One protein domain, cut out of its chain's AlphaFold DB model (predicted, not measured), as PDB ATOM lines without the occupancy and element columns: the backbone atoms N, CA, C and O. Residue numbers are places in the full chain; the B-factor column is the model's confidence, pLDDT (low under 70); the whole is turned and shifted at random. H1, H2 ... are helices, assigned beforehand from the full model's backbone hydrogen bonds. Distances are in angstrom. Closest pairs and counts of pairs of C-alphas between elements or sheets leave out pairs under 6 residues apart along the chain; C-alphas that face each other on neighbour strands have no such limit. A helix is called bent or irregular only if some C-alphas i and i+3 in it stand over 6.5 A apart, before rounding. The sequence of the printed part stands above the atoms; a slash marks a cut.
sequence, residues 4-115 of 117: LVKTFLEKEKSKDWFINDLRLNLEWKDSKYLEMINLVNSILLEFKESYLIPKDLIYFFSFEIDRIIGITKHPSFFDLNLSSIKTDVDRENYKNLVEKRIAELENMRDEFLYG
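This is residues 4 to 115 of the 117 residues of an uncharacterized protein of Flavobacterium columnare (UniProt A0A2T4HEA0). What shape do these atoms make? They make an elongated four-sided bundle of helices: long H5, H3, the bent helix H4, and a fourth side of short H1 and H2 placed end to end. The bundle is imperfect, for H3 is near H5 without touching it, and arm H4a slants steeply. What is it built of? The printed part has 112 residues with five named helices, H1 to H5 in chain order, and no named strand; its class is all helix. It is compact, with a radius of gyration of the C-alphas of 14.9 A and spans of 49 by 28 by 19 A.

How do the first helices stand? H1, residues 4 to 12, touches H3, residues 30 to 47, with H3's residues 39 to 43 alone; the closest C-alphas, of Leu 4 and Ile 43, are 6.2 A apart. They run opposite ways at a shallow tilt of 34 degrees, only just short of steep. H2, residues 18 to 25, and H3 form a helical hairpin and only just touch, with 3 pairs of C-alphas within 8 A, the closest those of Phe 18 and Lys 32 at 5.1 A. Where does the next helix bend? H4, residues 55 to 72, was assigned as one helix by its hydrogen bonds, but C-alphas 62 and 65 are 7.1 A apart. Its arms H4a, residues 55 to 62, and H4b, residues 65 to 72, stand at a steep tilt of 48 degrees. H4b touches H2, the closest C-alphas being those of Ile 19 and Ile 68 at 6.7 A. What does the last helix meet? H5, residues 88 to 114, touches H4b in a helical hairpin, opposite ways at 17 degrees, a shallow tilt, with the C-alphas of Ile 69 and Ile 102 closest at 6.5 A. It touches H4a at a steep tilt of 58 degrees, closest at the C-alphas of Phe 61 and Arg 109, 5.4 A. In H1, H2, H3, H4a, H4b and H5 every O i to N i+4 pair is within hydrogen-bond range.

Where does the first helix begin? C-alpha 4 of H1 is at (16.996, 108.101, 97.810). How long are the longer helices? H3 measures 25.6 A from C-alpha 30 to C-alpha 47, and H5 38.3 A from C-alpha 88 to C-alpha 114, at (21.166, 94.584, 116.829).

How far does it reach? The two C-alphas farthest apart, of Tyr 51 and Thr 87, are 49.5 A apart. Which links are long? The link from H4 to H5, residues 73 to 87, is long, and residues 47 to 52, of which 47 belongs to H3, stand free. Is anything cut or uncertain? The printed part has no cut, and no printed residue is under 70 in pLDDT.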
ATOM      1  N   LEU A   4      16.709 109.533  97.672       89.00
ATOM      2  CA  LEU A   4      16.996 108.101  97.810       89.00
ATOM      3  C   LEU A   4      15.799 107.325  98.374       89.00
ATOM      4  O   LEU A   4      15.399 106.300  97.824       89.00
ATOM      5  N   VAL A   5      15.173 107.844  99.434       87.62
ATOM      6  CA  VAL A   5      13.991 107.225 100.064       87.62
ATOM      7  C   VAL A   5      12.803 107.250  99.108       87.62
ATOM      8  O   VAL A   5      12.077 106.267  98.986       87.62
ATOM      9  N   LYS A   6      12.629 108.355  98.378       89.94
ATOM     10  CA  LYS A   6      11.608 108.452  97.333       89.94
ATOM     11  C   LYS A   6      11.833 107.396  96.245       89.94
ATOM     12  O   LYS A   6      10.891 106.696  95.884       89.94
ATOM     13  N   THR A   7      13.073 107.242  95.782       91.25
ATOM     14  CA  THR A   7      13.442 106.231  94.778       91.25
ATOM     15  C   THR A   7      13.149 104.814  95.272       91.25
ATOM     16  O   THR A   7      12.606 104.006  94.522       91.25
ATOM     17  N   PHE A   8      13.459 104.517  96.536       91.38
ATOM     18  CA  PHE A   8      13.158 103.222  97.149       91.38
ATOM     19  C   PHE A   8      11.654 102.928  97.138       91.38
ATOM     20  O   PHE A   8      11.239 101.890  96.629       91.38
ATOM     21  N   LEU A   9      10.832 103.879  97.587       89.19
ATOM     22  CA  LEU A   9       9.371 103.747  97.625       89.19
ATOM     23  C   LEU A   9       8.727 103.604  96.240       89.19
ATOM     24  O   LEU A   9       7.723 102.908  96.076       89.19
ATOM     25  N   GLU A  10       9.260 104.302  95.239       90.69
ATOM     26  CA  GLU A  10       8.795 104.182  93.858       90.69
ATOM     27  C   GLU A  10       9.157 102.814  93.276       90.69
ATOM     28  O   GLU A  10       8.315 102.166  92.646       90.69
ATOM     29  N   LYS A  11      10.379 102.338  93.540       89.50
ATOM     30  CA  LYS A  11      10.831 101.019  93.100       89.50
ATOM     31  C   LYS A  11      10.090  99.892  93.798       89.50
ATOM     32  O   LYS A  11       9.687  98.971  93.108       89.50
ATOM     33  N   GLU A  12       9.815  99.971  95.095       86.38
ATOM     34  CA  GLU A  12       9.092  98.929  95.838       86.38
ATOM     35  C   GLU A  12       7.713  98.607  95.227       86.38
ATOM     36  O   GLU A  12       7.259  97.462  95.235       86.38
ATOM     37  N   LYS A  13       7.067  99.605  94.611       86.00
ATOM     38  CA  LYS A  13       5.792  99.452  93.887       86.00
ATOM     39  C   LYS A  13       5.953  98.873  92.478       86.00
ATOM     40  O   LYS A  13       4.964  98.477  91.859       86.00
ATOM     41  N   SER A  14       7.172  98.845  91.949       86.75
ATOM     42  CA  SER A  14       7.480  98.309  90.629       86.75
ATOM     43  C   SER A  14       7.557  96.788  90.655       86.75
ATOM     44  O   SER A  14       8.206  96.187  91.512       86.75
ATOM     45  N   LYS A  15       6.962  96.148  89.644       82.25
ATOM     46  CA  LYS A  15       7.110  94.702  89.419       82.25
ATOM     47  C   LYS A  15       8.559  94.302  89.144       82.25
ATOM     48  O   LYS A  15       8.926  93.165  89.406       82.25
ATOM     49  N   ASP A  16       9.364  95.236  88.639       83.50
ATOM     50  CA  ASP A  16      10.765  94.987  88.320       83.50
ATOM     51  C   ASP A  16      11.685  95.001  89.534       83.50
ATOM     52  O   ASP A  16      12.841  94.597  89.410       83.50
ATOM     53  N   TRP A  17      11.185  95.426  90.692       92.88
ATOM     54  CA  TRP A  17      11.940  95.410  91.934       92.88
ATOM     55  C   TRP A  17      12.303  93.999  92.360       92.88
ATOM     56  O   TRP A  17      11.487  93.093  92.218       92.88
ATOM     57  N   PHE A  18      13.504  93.825  92.915       96.00
ATOM     58  CA  PHE A  18      14.057  92.510  93.237       96.00
ATOM     59  C   PHE A  18      13.077  91.615  94.003       96.00
ATOM     60  O   PHE A  18      12.826  90.498  93.569       96.00
ATOM     61  N   ILE A  19      12.466  92.115  95.081       93.06
ATOM     62  CA  ILE A  19      11.537  91.330  95.913       93.06
ATOM     63  C   ILE A  19      10.317  90.866  95.103       93.06
ATOM     64  O   ILE A  19       9.892  89.712  95.201       93.06
ATOM     65  N   ASN A  20       9.758  91.759  94.284       92.75
ATOM     66  CA  ASN A  20       8.582  91.463  93.469       92.75
ATOM     67  C   ASN A  20       8.931  90.500  92.327       92.75
ATOM     68  O   ASN A  20       8.201  89.537  92.101       92.75
ATOM     69  N   ASP A  21      10.056  90.721  91.649       93.75
ATOM     70  CA  ASP A  21      10.555  89.860  90.575       93.75
ATOM     71  C   ASP A  21      10.885  88.455  91.095       93.75
ATOM     72  O   ASP A  21      10.440  87.471  90.506       93.75
ATOM     73  N   LEU A  22      11.564  88.361  92.244       94.69
ATOM     74  CA  LEU A  22      11.881  87.105  92.924       94.69
ATOM     75  C   LEU A  22      10.608  86.325  93.259       94.69
ATOM     76  O   LEU A  22      10.529  85.129  93.005       94.69
ATOM     77  N   ARG A  23       9.581  86.991  93.793       91.06
ATOM     78  CA  ARG A  23       8.309  86.339  94.132       91.06
ATOM     79  C   ARG A  23       7.548  85.852  92.897       91.06
ATOM     80  O   ARG A  23       6.902  84.810  92.961       91.06
ATOM     81  N   LEU A  24       7.567  86.622  91.810       90.38
ATOM     82  CA  LEU A  24       6.813  86.308  90.594       90.38
ATOM     83  C   LEU A  24       7.497  85.239  89.739       90.38
ATOM     84  O   LEU A  24       6.806  84.416  89.145       90.38
ATOM     85  N   ASN A  25       8.829  85.252  89.683       90.81
ATOM     86  CA  ASN A  25       9.604  84.383  88.800       90.81
ATOM     87  C   ASN A  25      10.294  83.228  89.535       90.81
ATOM     88  O   ASN A  25      10.771  82.310  88.877       90.81
ATOM     89  N   LEU A  26      10.366  83.277  90.872       92.06
ATOM     90  CA  LEU A  26      11.142  82.348  91.704       92.06
ATOM     91  C   LEU A  26      12.608  82.230  91.250       92.06
ATOM     92  O   LEU A  26      13.236  81.187  91.384       92.06
ATOM     93  N   GLU A  27      13.162  83.322  90.729       93.31
ATOM     94  CA  GLU A  27      14.520  83.400  90.197       93.31
ATOM     95  C   GLU A  27      15.283  84.540  90.876       93.31
ATOM     96  O   GLU A  27      14.800  85.669  90.975       93.31
ATOM     97  N   TRP A  28      16.511  84.256  91.304       95.31
ATOM     98  CA  TRP A  28      17.437  85.251  91.815       95.31
ATOM     99  C   TRP A  28      18.184  85.928  90.669       95.31
ATOM    100  O   TRP A  28      19.170  85.412  90.139       95.31
ATOM    101  N   LYS A  29      17.760  87.139  90.315       95.12
ATOM    102  CA  LYS A  29      18.499  87.991  89.376       95.12
ATOM    103  C   LYS A  29      19.488  88.866  90.141       95.12
ATOM    104  O   LYS A  29      19.102  89.900  90.684       95.12
ATOM    105  N   ASP A  30      20.765  88.472  90.156       96.00
ATOM    106  CA  ASP A  30      21.795  89.138  90.976       96.00
ATOM    107  C   ASP A  30      21.956  90.629  90.646       96.00
ATOM    108  O   ASP A  30      22.174  91.438  91.538       96.00
ATOM    109  N   SER A  31      21.749  91.033  89.389       96.38
ATOM    110  CA  SER A  31      21.759  92.451  89.008       96.38
ATOM    111  C   SER A  31      20.685  93.271  89.733       96.38
ATOM    112  O   SER A  31      20.969  94.374  90.196       96.38
ATOM    113  N   LYS A  32      19.473  92.722  89.881       96.50
ATOM    114  CA  LYS A  32      18.367  93.364  90.606       96.50
ATOM    115  C   LYS A  32      18.621  93.375  92.113       96.50
ATOM    116  O   LYS A  32      18.315  94.363  92.775       96.50
ATOM    117  N   TYR A  33      19.202  92.299  92.647       97.38
ATOM    118  CA  TYR A  33      19.638  92.245  94.043       97.38
ATOM    119  C   TYR A  33      20.673  93.336  94.350       97.38
ATOM    120  O   TYR A  33      20.498  94.106  95.292       97.38
ATOM    121  N   LEU A  34      21.716  93.448  93.524       97.25
ATOM    122  CA  LEU A  34      22.768  94.449  93.692       97.25
ATOM    123  C   LEU A  34      22.219  95.870  93.587       97.25
ATOM    124  O   LEU A  34      22.592  96.731  94.378       97.25
ATOM    125  N   GLU A  35      21.306  96.122  92.648       96.44
ATOM    126  CA  GLU A  35      20.619  97.409  92.544       96.44
ATOM    127  C   GLU A  35      19.860  97.751  93.835       96.44
ATOM    128  O   GLU A  35      19.984  98.866  94.346       96.44
ATOM    129  N   MET A  36      19.120  96.785  94.389       96.25
ATOM    130  CA  MET A  36      18.405  96.962  95.649       96.25
ATOM    131  C   MET A  36      19.358  97.265  96.804       96.25
ATOM    132  O   MET A  36      19.163  98.250  97.512       96.25
ATOM    133  N   ILE A  37      20.389  96.444  96.988       96.06
ATOM    134  CA  ILE A  37      21.306  96.579  98.121       96.06
ATOM    135  C   ILE A  37      22.130  97.856  98.039       96.06
ATOM    136  O   ILE A  37      22.323  98.517  99.056       96.06
ATOM    137  N   ASN A  38      22.545  98.277  96.845       95.81
ATOM    138  CA  ASN A  38      23.220  99.560  96.671       95.81
ATOM    139  C   ASN A  38      22.323 100.736  97.077       95.81
ATOM    140  O   ASN A  38      22.796 101.670  97.729       95.81
ATOM    141  N   LEU A  39      21.030 100.686  96.742       95.50
ATOM    142  CA  LEU A  39      20.079 101.717  97.152       95.50
ATOM    143  C   LEU A  39      19.859 101.715  98.671       95.50
ATOM    144  O   LEU A  39      19.927 102.773  99.290       95.50
ATOM    145  N   VAL A  40      19.658 100.540  99.275       94.44
ATOM    146  CA  VAL A  40      19.490 100.386 100.731       94.44
ATOM    147  C   VAL A  40      20.724 100.902 101.478       94.44
ATOM    148  O   VAL A  40      20.584 101.719 102.383       94.44
ATOM    149  N   ASN A  41      21.929 100.505 101.061       93.62
ATOM    150  CA  ASN A  41      23.185 100.993 101.639       93.62
ATOM    151  C   ASN A  41      23.342 102.509 101.506       93.62
ATOM    152  O   ASN A  41      23.768 103.168 102.450       93.62
ATOM    153  N   SER A  42      22.976 103.078 100.355       93.88
ATOM    154  CA  SER A  42      23.039 104.531 100.153       93.88
ATOM    155  C   SER A  42      22.111 105.270 101.118       93.88
ATOM    156  O   SER A  42      22.487 106.306 101.656       93.88
ATOM    157  N   ILE A  43      20.922 104.718 101.382       92.06
ATOM    158  CA  ILE A  43      19.998 105.261 102.383       92.06
ATOM    159  C   ILE A  43      20.606 105.126 103.784       92.06
ATOM    160  O   ILE A  43      20.617 106.099 104.525       92.06
ATOM    161  N   LEU A  44      21.149 103.964 104.157       90.12
ATOM    162  CA  LEU A  44      21.766 103.787 105.477       90.12
ATOM    163  C   LEU A  44      22.897 104.785 105.736       90.12
ATOM    164  O   LEU A  44      22.937 105.388 106.803       90.12
ATOM    165  N   LEU A  45      23.777 105.000 104.758       90.56
ATOM    166  CA  LEU A  45      24.875 105.962 104.873       90.56
ATOM    167  C   LEU A  45      24.372 107.394 105.076       90.56
ATOM    168  O   LEU A  45      24.899 108.112 105.919       90.56
ATOM    169  N   GLU A  46      23.334 107.785 104.342       89.62
ATOM    170  CA  GLU A  46      22.706 109.103 104.452       89.62
ATOM    171  C   GLU A  46      22.079 109.344 105.836       89.62
ATOM    172  O   GLU A  46      22.090 110.464 106.345       89.62
ATOM    173  N   PHE A  47      21.544 108.295 106.464       86.88
ATOM    174  CA  PHE A  47      20.914 108.377 107.784       86.88
ATOM    175  C   PHE A  47      21.826 107.941 108.937       86.88
ATOM    176  O   PHE A  47      21.370 107.940 110.075       86.88
ATOM    177  N   LYS A  48      23.102 107.631 108.682       83.56
ATOM    178  CA  LYS A  48      24.017 107.076 109.691       83.56
ATOM    179  C   LYS A  48      24.169 107.964 110.929       83.56
ATOM    180  O   LYS A  48      24.180 107.477 112.048       83.56
ATOM    181  N   GLU A  49      24.263 109.278 110.738       81.50
ATOM    182  CA  GLU A  49      24.387 110.247 111.840       81.50
ATOM    183  C   GLU A  49      23.028 110.824 112.283       81.50
ATOM    184  O   GLU A  49      22.951 111.702 113.144       81.50
ATOM    185  N   SER A  50      21.934 110.352 111.678       79.69
ATOM    186  CA  SER A  50      20.578 110.814 111.952       79.69
ATOM    187  C   SER A  50      19.903 109.924 112.990       79.69
ATOM    188  O   SER A  50      19.801 108.715 112.828       79.69
ATOM    189  N   TYR A  51      19.289 110.540 114.001       73.31
ATOM    190  CA  TYR A  51      18.400 109.842 114.943       73.31
ATOM    191  C   TYR A  51      17.090 109.346 114.306       73.31
ATOM    192  O   TYR A  51      16.284 108.688 114.962       73.31
ATOM    193  N   LEU A  52      16.827 109.712 113.049       81.31
ATOM    194  CA  LEU A  52      15.600 109.389 112.334       81.31
ATOM    195  C   LEU A  52      15.919 108.496 111.141       81.31
ATOM    196  O   LEU A  52      16.523 108.959 110.175       81.31
ATOM    197  N   ILE A  53      15.451 107.248 111.196       84.44
ATOM    198  CA  ILE A  53      15.516 106.279 110.098       84.44
ATOM    199  C   ILE A  53      14.142 106.214 109.406       84.44
ATOM    200  O   ILE A  53      13.112 106.193 110.090       84.44
ATOM    201  N   PRO A  54      14.076 106.164 108.062       87.69
ATOM    202  CA  PRO A  54      12.817 105.983 107.347       87.69
ATOM    203  C   PRO A  54      12.083 104.703 107.774       87.69
ATOM    204  O   PRO A  54      12.660 103.617 107.786       87.69
ATOM    205  N   LYS A  55      10.780 104.815 108.064       89.69
ATOM    206  CA  LYS A  55       9.933 103.680 108.479       89.69
ATOM    207  C   LYS A  55       9.994 102.508 107.496       89.69
ATOM    208  O   LYS A  55      10.003 101.358 107.921       89.69
ATOM    209  N   ASP A  56      10.033 102.793 106.202       87.75
ATOM    210  CA  ASP A  56      10.043 101.760 105.163       87.75
ATOM    211  C   ASP A  56      11.352 100.959 105.166       87.75
ATOM    212  O   ASP A  56      11.352  99.768 104.875       87.75
ATOM    213  N   LEU A  57      12.453 101.575 105.609       89.81
ATOM    214  CA  LEU A  57      13.720 100.883 105.822       89.81
ATOM    215  C   LEU A  57      13.641  99.949 107.035       89.81
ATOM    216  O   LEU A  57      14.052  98.795 106.954       89.81
ATOM    217  N   ILE A  58      13.027 100.409 108.134       91.44
ATOM    218  CA  ILE A  58      12.751  99.557 109.303       91.44
ATOM    219  C   ILE A  58      11.906  98.349 108.879       91.44
ATOM    220  O   ILE A  58      12.202  97.219 109.262       91.44
ATOM    221  N   TYR A  59      10.872  98.574 108.065       92.56
ATOM    222  CA  TYR A  59      10.014  97.511 107.547       92.56
ATOM    223  C   TYR A  59      10.784  96.528 106.647       92.56
ATOM    224  O   TYR A  59      10.630  95.316 106.806       92.56
ATOM    225  N   PHE A  60      11.660  97.026 105.769       94.19
ATOM    226  CA  PHE A  60      12.526  96.190 104.935       94.19
ATOM    227  C   PHE A  60      13.362  95.214 105.777       94.19
ATOM    228  O   PHE A  60      13.300  94.002 105.554       94.19
ATOM    229  N   PHE A  61      14.068  95.722 106.790       95.00
ATOM    230  CA  PHE A  61      14.898  94.897 107.670       95.00
ATOM    231  C   PHE A  61      14.085  93.982 108.589       95.00
ATOM    232  O   PHE A  61      14.503  92.864 108.866       95.00
ATOM    233  N   SER A  62      12.903  94.417 109.027       94.50
ATOM    234  CA  SER A  62      12.075  93.633 109.951       94.50
ATOM    235  C   SER A  62      11.284  92.509 109.272       94.50
ATOM    236  O   SER A  62      10.879  91.572 109.952       94.50
ATOM    237  N   PHE A  63      10.995  92.613 107.969       94.88
ATOM    238  CA  PHE A  63      10.061  91.694 107.301       94.88
ATOM    239  C   PHE A  63      10.488  91.247 105.905       94.88
ATOM    240  O   PHE A  63      10.302  90.080 105.553       94.88
ATOM    241  N   GLU A  64      11.007  92.148 105.072       94.31
ATOM    242  CA  GLU A  64      11.252  91.815 103.666       94.31
ATOM    243  C   GLU A  64      12.481  90.918 103.489       94.31
ATOM    244  O   GLU A  64      12.446  90.021 102.647       94.31
ATOM    245  N   ILE A  65      13.519  91.069 104.317       96.38
ATOM    246  CA  ILE A  65      14.670  90.149 104.309       96.38
ATOM    247  C   ILE A  65      14.235  88.720 104.645       96.38
ATOM    248  O   ILE A  65      14.524  87.793 103.886       96.38
ATOM    249  N   ASP A  66      13.458  88.536 105.712       95.62
ATOM    250  CA  ASP A  66      12.927  87.222 106.087       95.62
ATOM    251  C   ASP A  66      12.045  86.630 104.989       95.62
ATOM    252  O   ASP A  66      12.084  85.426 104.728       95.62
ATOM    253  N   ARG A  67      11.274  87.475 104.295       95.19
ATOM    254  CA  ARG A  67      10.479  87.049 103.144       95.19
ATOM    255  C   ARG A  67      11.358  86.594 101.979       95.19
ATOM    256  O   ARG A  67      11.060  85.546 101.408       95.19
ATOM    257  N   ILE A  68      12.412  87.336 101.626       96.88
ATOM    258  CA  ILE A  68      13.375  86.949 100.579       96.88
ATOM    259  C   ILE A  68      13.956  85.569 100.907       96.88
ATOM    260  O   ILE A  68      13.886  84.660 100.082       96.88
ATOM    261  N   ILE A  69      14.453  85.394 102.131       96.06
ATOM    262  CA  ILE A  69      15.039  84.135 102.608       96.06
ATOM    263  C   ILE A  69      13.994  83.009 102.616       96.06
ATOM    264  O   ILE A  69      14.283  81.865 102.270       96.06
ATOM    265  N   GLY A  70      12.754  83.307 103.000       95.94
ATOM    266  CA  GLY A  70      11.657  82.344 102.974       95.94
ATOM    267  C   GLY A  70      11.354  81.825 101.567       95.94
ATOM    268  O   GLY A  70      11.107  80.632 101.400       95.94
ATOM    269  N   ILE A  71      11.418  82.692 100.549       94.81
ATOM    270  CA  ILE A  71      11.214  82.301  99.146       94.81
ATOM    271  C   ILE A  71      12.322  81.348  98.680       94.81
ATOM    272  O   ILE A  71      12.020  80.325  98.064       94.81
ATOM    273  N   THR A  72      13.587  81.636  99.000       95.19
ATOM    274  CA  THR A  72      14.724  80.804  98.565       95.19
ATOM    275  C   THR A  72      14.785  79.445  99.265       95.19
ATOM    276  O   THR A  72      15.333  78.494  98.714       95.19
ATOM    277  N   LYS A  73      14.178  79.320 100.452       93.00
ATOM    278  CA  LYS A  73      14.031  78.049 101.184       93.00
ATOM    279  C   LYS A  73      12.959  77.125 100.607       93.00
ATOM    280  O   LYS A  73      12.848  75.980 101.048       93.00
ATOM    281  N   HIS A  74      12.146  77.591  99.657       90.69
ATOM    282  CA  HIS A  74      11.155  76.731  99.025       90.69
ATOM    283  C   HIS A  74      11.857  75.588  98.267       90.69
ATOM    284  O   HIS A  74      12.757  75.874  97.477       90.69
ATOM    285  N   PRO A  75      11.446  74.312  98.427       85.94
ATOM    286  CA  PRO A  75      12.145  73.172  97.825       85.94
ATOM    287  C   PRO A  75      12.352  73.317  96.316       85.94
ATOM    288  O   PRO A  75      13.424  73.043  95.797       85.94
ATOM    289  N   SER A  76      11.344  73.842  95.620       87.00
ATOM    290  CA  SER A  76      11.402  74.010  94.169       87.00
ATOM    291  C   SER A  76      12.283  75.165  93.697       87.00
ATOM    292  O   SER A  76      12.466  75.281  92.496       87.00
ATOM    293  N   PHE A  77      12.797  76.031  94.578       91.50
ATOM    294  CA  PHE A  77      13.523  77.240  94.170       91.50
ATOM    295  C   PHE A  77      14.764  76.912  93.326       91.50
ATOM    296  O   PHE A  77      14.953  77.466  92.245       91.50
ATOM    297  N   PHE A  78      15.578  75.959  93.786       89.69
ATOM    298  CA  PHE A  78      16.787  75.531  93.078       89.69
ATOM    299  C   PHE A  78      16.538  74.457  92.019       89.69
ATOM    300  O   PHE A  78      17.453  74.165  91.254       89.69
ATOM    301  N   ASP A  79      15.325  73.909  91.940       85.50
ATOM    302  CA  ASP A  79      14.951  72.859  90.984       85.50
ATOM    303  C   ASP A  79      14.351  73.423  89.687       85.50
ATOM    304  O   ASP A  79      14.047  72.674  88.756       85.50
ATOM    305  N   LEU A  80      14.190  74.746  89.586       80.12
ATOM    306  CA  LEU A  80      13.655  75.379  88.385       80.12
ATOM    307  C   LEU A  80      14.584  75.188  87.181       80.12
ATOM    308  O   LEU A  80      15.815  75.231  87.276       80.12
ATOM    309  N   ASN A  81      13.960  75.017  86.016       79.56
ATOM    310  CA  ASN A  81      14.637  75.031  84.724       79.56
ATOM    311  C   ASN A  81      14.783  76.476  84.247       79.56
ATOM    312  O   ASN A  81      14.002  76.962  83.428       79.56
ATOM    313  N   LEU A  82      15.780  77.165  84.795       84.31
ATOM    314  CA  LEU A  82      16.170  78.496  84.345       84.31
ATOM    315  C   LEU A  82      16.978  78.385  83.048       84.31
ATOM    316  O   LEU A  82      17.838  77.519  82.914       84.31
ATOM    317  N   SER A  83      16.745  79.288  82.094       82.94
ATOM    318  CA  SER A  83      17.463  79.297  80.806       82.94
ATOM    319  C   SER A  83      18.977  79.525  80.949       82.94
ATOM    320  O   SER A  83      19.750  79.182  80.049       82.94
ATOM    321  N   SER A  84      19.394  80.091  82.083       80.69
ATOM    322  CA  SER A  84      20.778  80.315  82.504       80.69
ATOM    323  C   SER A  84      21.461  79.068  83.079       80.69
ATOM    324  O   SER A  84      22.688  79.020  83.087       80.69
ATOM    325  N   ILE A  85      20.704  78.052  83.509       88.81
ATOM    326  CA  ILE A  85      21.223  76.816  84.106       88.81
ATOM    327  C   ILE A  85      21.166  75.705  83.058       88.81
ATOM    328  O   ILE A  85      20.101  75.161  82.770       88.81
ATOM    329  N   LYS A  86      22.315  75.366  82.466       90.50
ATOM    330  CA  LYS A  86      22.408  74.333  81.414       90.50
ATOM    331  C   LYS A  86      23.069  73.052  81.899       90.50
ATOM    332  O   LYS A  86      22.902  72.005  81.280       90.50
ATOM    333  N   THR A  87      23.835  73.148  82.976       92.06
ATOM    334  CA  THR A  87      24.618  72.057  83.549       92.06
ATOM    335  C   THR A  87      24.427  71.993  85.062       92.06
ATOM    336  O   THR A  87      24.023  72.973  85.691       92.06
ATOM    337  N   ASP A  88      24.768  70.855  85.668       91.06
ATOM    338  CA  ASP A  88      24.780  70.719  87.130       91.06
ATOM    339  C   ASP A  88      25.780  71.685  87.786       91.06
ATOM    340  O   ASP A  88      25.533  72.192  88.876       91.06
ATOM    341  N   VAL A  89      26.872  72.015  87.085       93.50
ATOM    342  CA  VAL A  89      27.849  73.022  87.529       93.50
ATOM    343  C   VAL A  89      27.224  74.418  87.564       93.50
ATOM    344  O   VAL A  89      27.434  75.150  88.528       93.50
ATOM    345  N   ASP A  90      26.417  74.791  86.565       92.25
ATOM    346  CA  ASP A  90      25.696  76.074  86.580       92.25
ATOM    347  C   ASP A  90      24.707  76.141  87.747       92.25
ATOM    348  O   ASP A  90      24.582  77.183  88.391       92.25
ATOM    349  N   ARG A  91      24.030  75.022  88.046       92.69
ATOM    350  CA  ARG A  91      23.092  74.926  89.171       92.69
ATOM    351  C   ARG A  91      23.809  75.110  90.503       92.69
ATOM    352  O   ARG A  91      23.346  75.885  91.336       92.69
ATOM    353  N   GLU A  92      24.946  74.448  90.680       94.25
ATOM    354  CA  GLU A  92      25.763  74.569  91.886       94.25
ATOM    355  C   GLU A  92      26.335  75.988  92.035       94.25
ATOM    356  O   GLU A  92      26.275  76.573  93.114       94.25
ATOM    357  N   ASN A  93      26.813  76.604  90.951       94.94
ATOM    358  CA  ASN A  93      27.279  77.994  90.966       94.94
ATOM    359  C   ASN A  93      26.157  78.974  91.335       94.94
ATOM    360  O   ASN A  93      26.368  79.886  92.136       94.94
ATOM    361  N   TYR A  94      24.964  78.784  90.769       95.12
ATOM    362  CA  TYR A  94      23.790  79.588  91.094       95.12
ATOM    363  C   TYR A  94      23.382  79.420  92.561       95.12
ATOM    364  O   TYR A  94      23.138  80.410  93.247       95.12
ATOM    365  N   LYS A  95      23.377  78.185  93.071       95.50
ATOM    366  CA  LYS A  95      23.096  77.900  94.480       95.50
ATOM    367  C   LYS A  95      24.090  78.600  95.406       95.50
ATOM    368  O   LYS A  95      23.665  79.353  96.275       95.50
ATOM    369  N   ASN A  96      25.389  78.442  95.154       96.50
ATOM    370  CA  ASN A  96      26.442  79.096  95.933       96.50
ATOM    371  C   ASN A  96      26.324  80.628  95.901       96.50
ATOM    372  O   ASN A  96      26.534  81.291  96.916       96.50
ATOM    373  N   LEU A  97      25.962  81.210  94.750       97.06
ATOM    374  CA  LEU A  97      25.699  82.645  94.638       97.06
ATOM    375  C   LEU A  97      24.535  83.067  95.540       97.06
ATOM    376  O   LEU A  97      24.686  83.999  96.327       97.06
ATOM    377  N   VAL A  98      23.391  82.388  95.439       97.12
ATOM    378  CA  VAL A  98      22.195  82.709  96.229       97.12
ATOM    379  C   VAL A  98      22.466  82.553  97.723       97.12
ATOM    380  O   VAL A  98      22.137  83.449  98.495       97.12
ATOM    381  N   GLU A  99      23.112  81.463  98.137       97.06
ATOM    382  CA  GLU A  99      23.478  81.220  99.538       97.06
ATOM    383  C   GLU A  99      24.418  82.305 100.074       97.06
ATOM    384  O   GLU A  99      24.193  82.834 101.164       97.06
ATOM    385  N   LYS A 100      25.409  82.727  99.277       98.12
ATOM    386  CA  LYS A 100      26.269  83.864  99.622       98.12
ATOM    387  C   LYS A 100      25.457  85.146  99.830       98.12
ATOM    388  O   LYS A 100      25.685  85.855 100.806       98.12
ATOM    389  N   ARG A 101      24.519  85.464  98.931       98.00
ATOM    390  CA  ARG A 101      23.705  86.686  99.049       98.00
ATOM    391  C   ARG A 101      22.726  86.646 100.217       98.00
ATOM    392  O   ARG A 101      22.459  87.678 100.821       98.00
ATOM    393  N   ILE A 102      22.207  85.469 100.553       97.94
ATOM    394  CA  ILE A 102      21.393  85.276 101.756       97.94
ATOM    395  C   ILE A 102      22.216  85.602 103.000       97.94
ATOM    396  O   ILE A 102      21.751  86.381 103.824       97.94
ATOM    397  N   ALA A 103      23.445  85.092 103.099       97.50
ATOM    398  CA  ALA A 103      24.324  85.407 104.223       97.50
ATOM    399  C   ALA A 103      24.639  86.915 104.312       97.50
ATOM    400  O   ALA A 103      24.652  87.478 105.404       97.50
ATOM    401  N   GLU A 104      24.846  87.589 103.173       96.38
ATOM    402  CA  GLU A 104      25.005  89.052 103.126       96.38
ATOM    403  C   GLU A 104      23.760  89.783 103.667       96.38
ATOM    404  O   GLU A 104      23.899  90.704 104.470       96.38
ATOM    405  N   LEU A 105      22.553  89.363 103.268       96.75
ATOM    406  CA  LEU A 105      21.289  89.932 103.749       96.75
ATOM    407  C   LEU A 105      21.062  89.695 105.243       96.75
ATOM    408  O   LEU A 105      20.624  90.608 105.939       96.75
ATOM    409  N   GLU A 106      21.333  88.484 105.727       95.94
ATOM    410  CA  GLU A 106      21.207  88.137 107.145       95.94
ATOM    411  C   GLU A 106      22.153  88.987 107.991       95.94
ATOM    412  O   GLU A 106      21.709  89.605 108.955       95.94
ATOM    413  N   ASN A 107      23.419  89.112 107.578       95.00
ATOM    414  CA  ASN A 107      24.377  89.961 108.280       95.00
ATOM    415  C   ASN A 107      23.939  91.431 108.278       95.00
ATOM    416  O   ASN A 107      23.926  92.073 109.322       95.00
ATOM    417  N   MET A 108      23.506  91.953 107.125       94.06
ATOM    418  CA  MET A 108      23.025  93.332 107.009       94.06
ATOM    419  C   MET A 108      21.798  93.598 107.896       94.06
ATOM    420  O   MET A 108      21.672  94.670 108.488       94.06
ATOM    421  N   ARG A 109      20.882  92.626 108.000       94.88
ATOM    422  CA  ARG A 109      19.719  92.693 108.892       94.88
ATOM    423  C   ARG A 109      20.135  92.741 110.350       94.88
ATOM    424  O   ARG A 109      19.623  93.568 111.099       94.88
ATOM    425  N   ASP A 110      21.025  91.845 110.743       93.94
ATOM    426  CA  ASP A 110      21.431  91.709 112.134       93.94
ATOM    427  C   ASP A 110      22.250  92.931 112.578       93.94
ATOM    428  O   ASP A 110      22.021  93.451 113.669       93.94
ATOM    429  N   GLU A 111      23.109  93.467 111.704       91.94
ATOM    430  CA  GLU A 111      23.783  94.757 111.901       91.94
ATOM    431  C   GLU A 111      22.777  95.901 112.070       91.94
ATOM    432  O   GLU A 111      22.942  96.722 112.965       91.94
ATOM    433  N   PHE A 112      21.706  95.939 111.272       91.56
ATOM    434  CA  PHE A 112      20.701  96.994 111.383       91.56
ATOM    435  C   PHE A 112      19.850  96.900 112.664       91.56
ATOM    436  O   PHE A 112      19.495  97.917 113.257       91.56
ATOM    437  N   LEU A 113      19.456  95.689 113.070       90.00
ATOM    438  CA  LEU A 113      18.525  95.477 114.187       90.00
ATOM    439  C   LEU A 113      19.213  95.402 115.554       90.00
ATOM    440  O   LEU A 113      18.599  95.752 116.564       90.00
ATOM    441  N   TYR A 114      20.446  94.900 115.592       88.12
ATOM    442  CA  TYR A 114      21.166  94.584 116.829       88.12
ATOM    443  C   TYR A 114      22.558  95.211 116.899       88.12
ATOM    444  O   TYR A 114      23.125  95.288 117.991       88.12
ATOM    445  N   GLY A 115      23.120  95.628 115.765       74.31
ATOM    446  CA  GLY A 115      24.370  96.375 115.714       74.31
ATOM    447  C   GLY A 115      24.160  97.856 116.032       74.31
ATOM    448  O   GLY A 115      23.092  98.422 115.807       74.31
TER     449      GLY A 115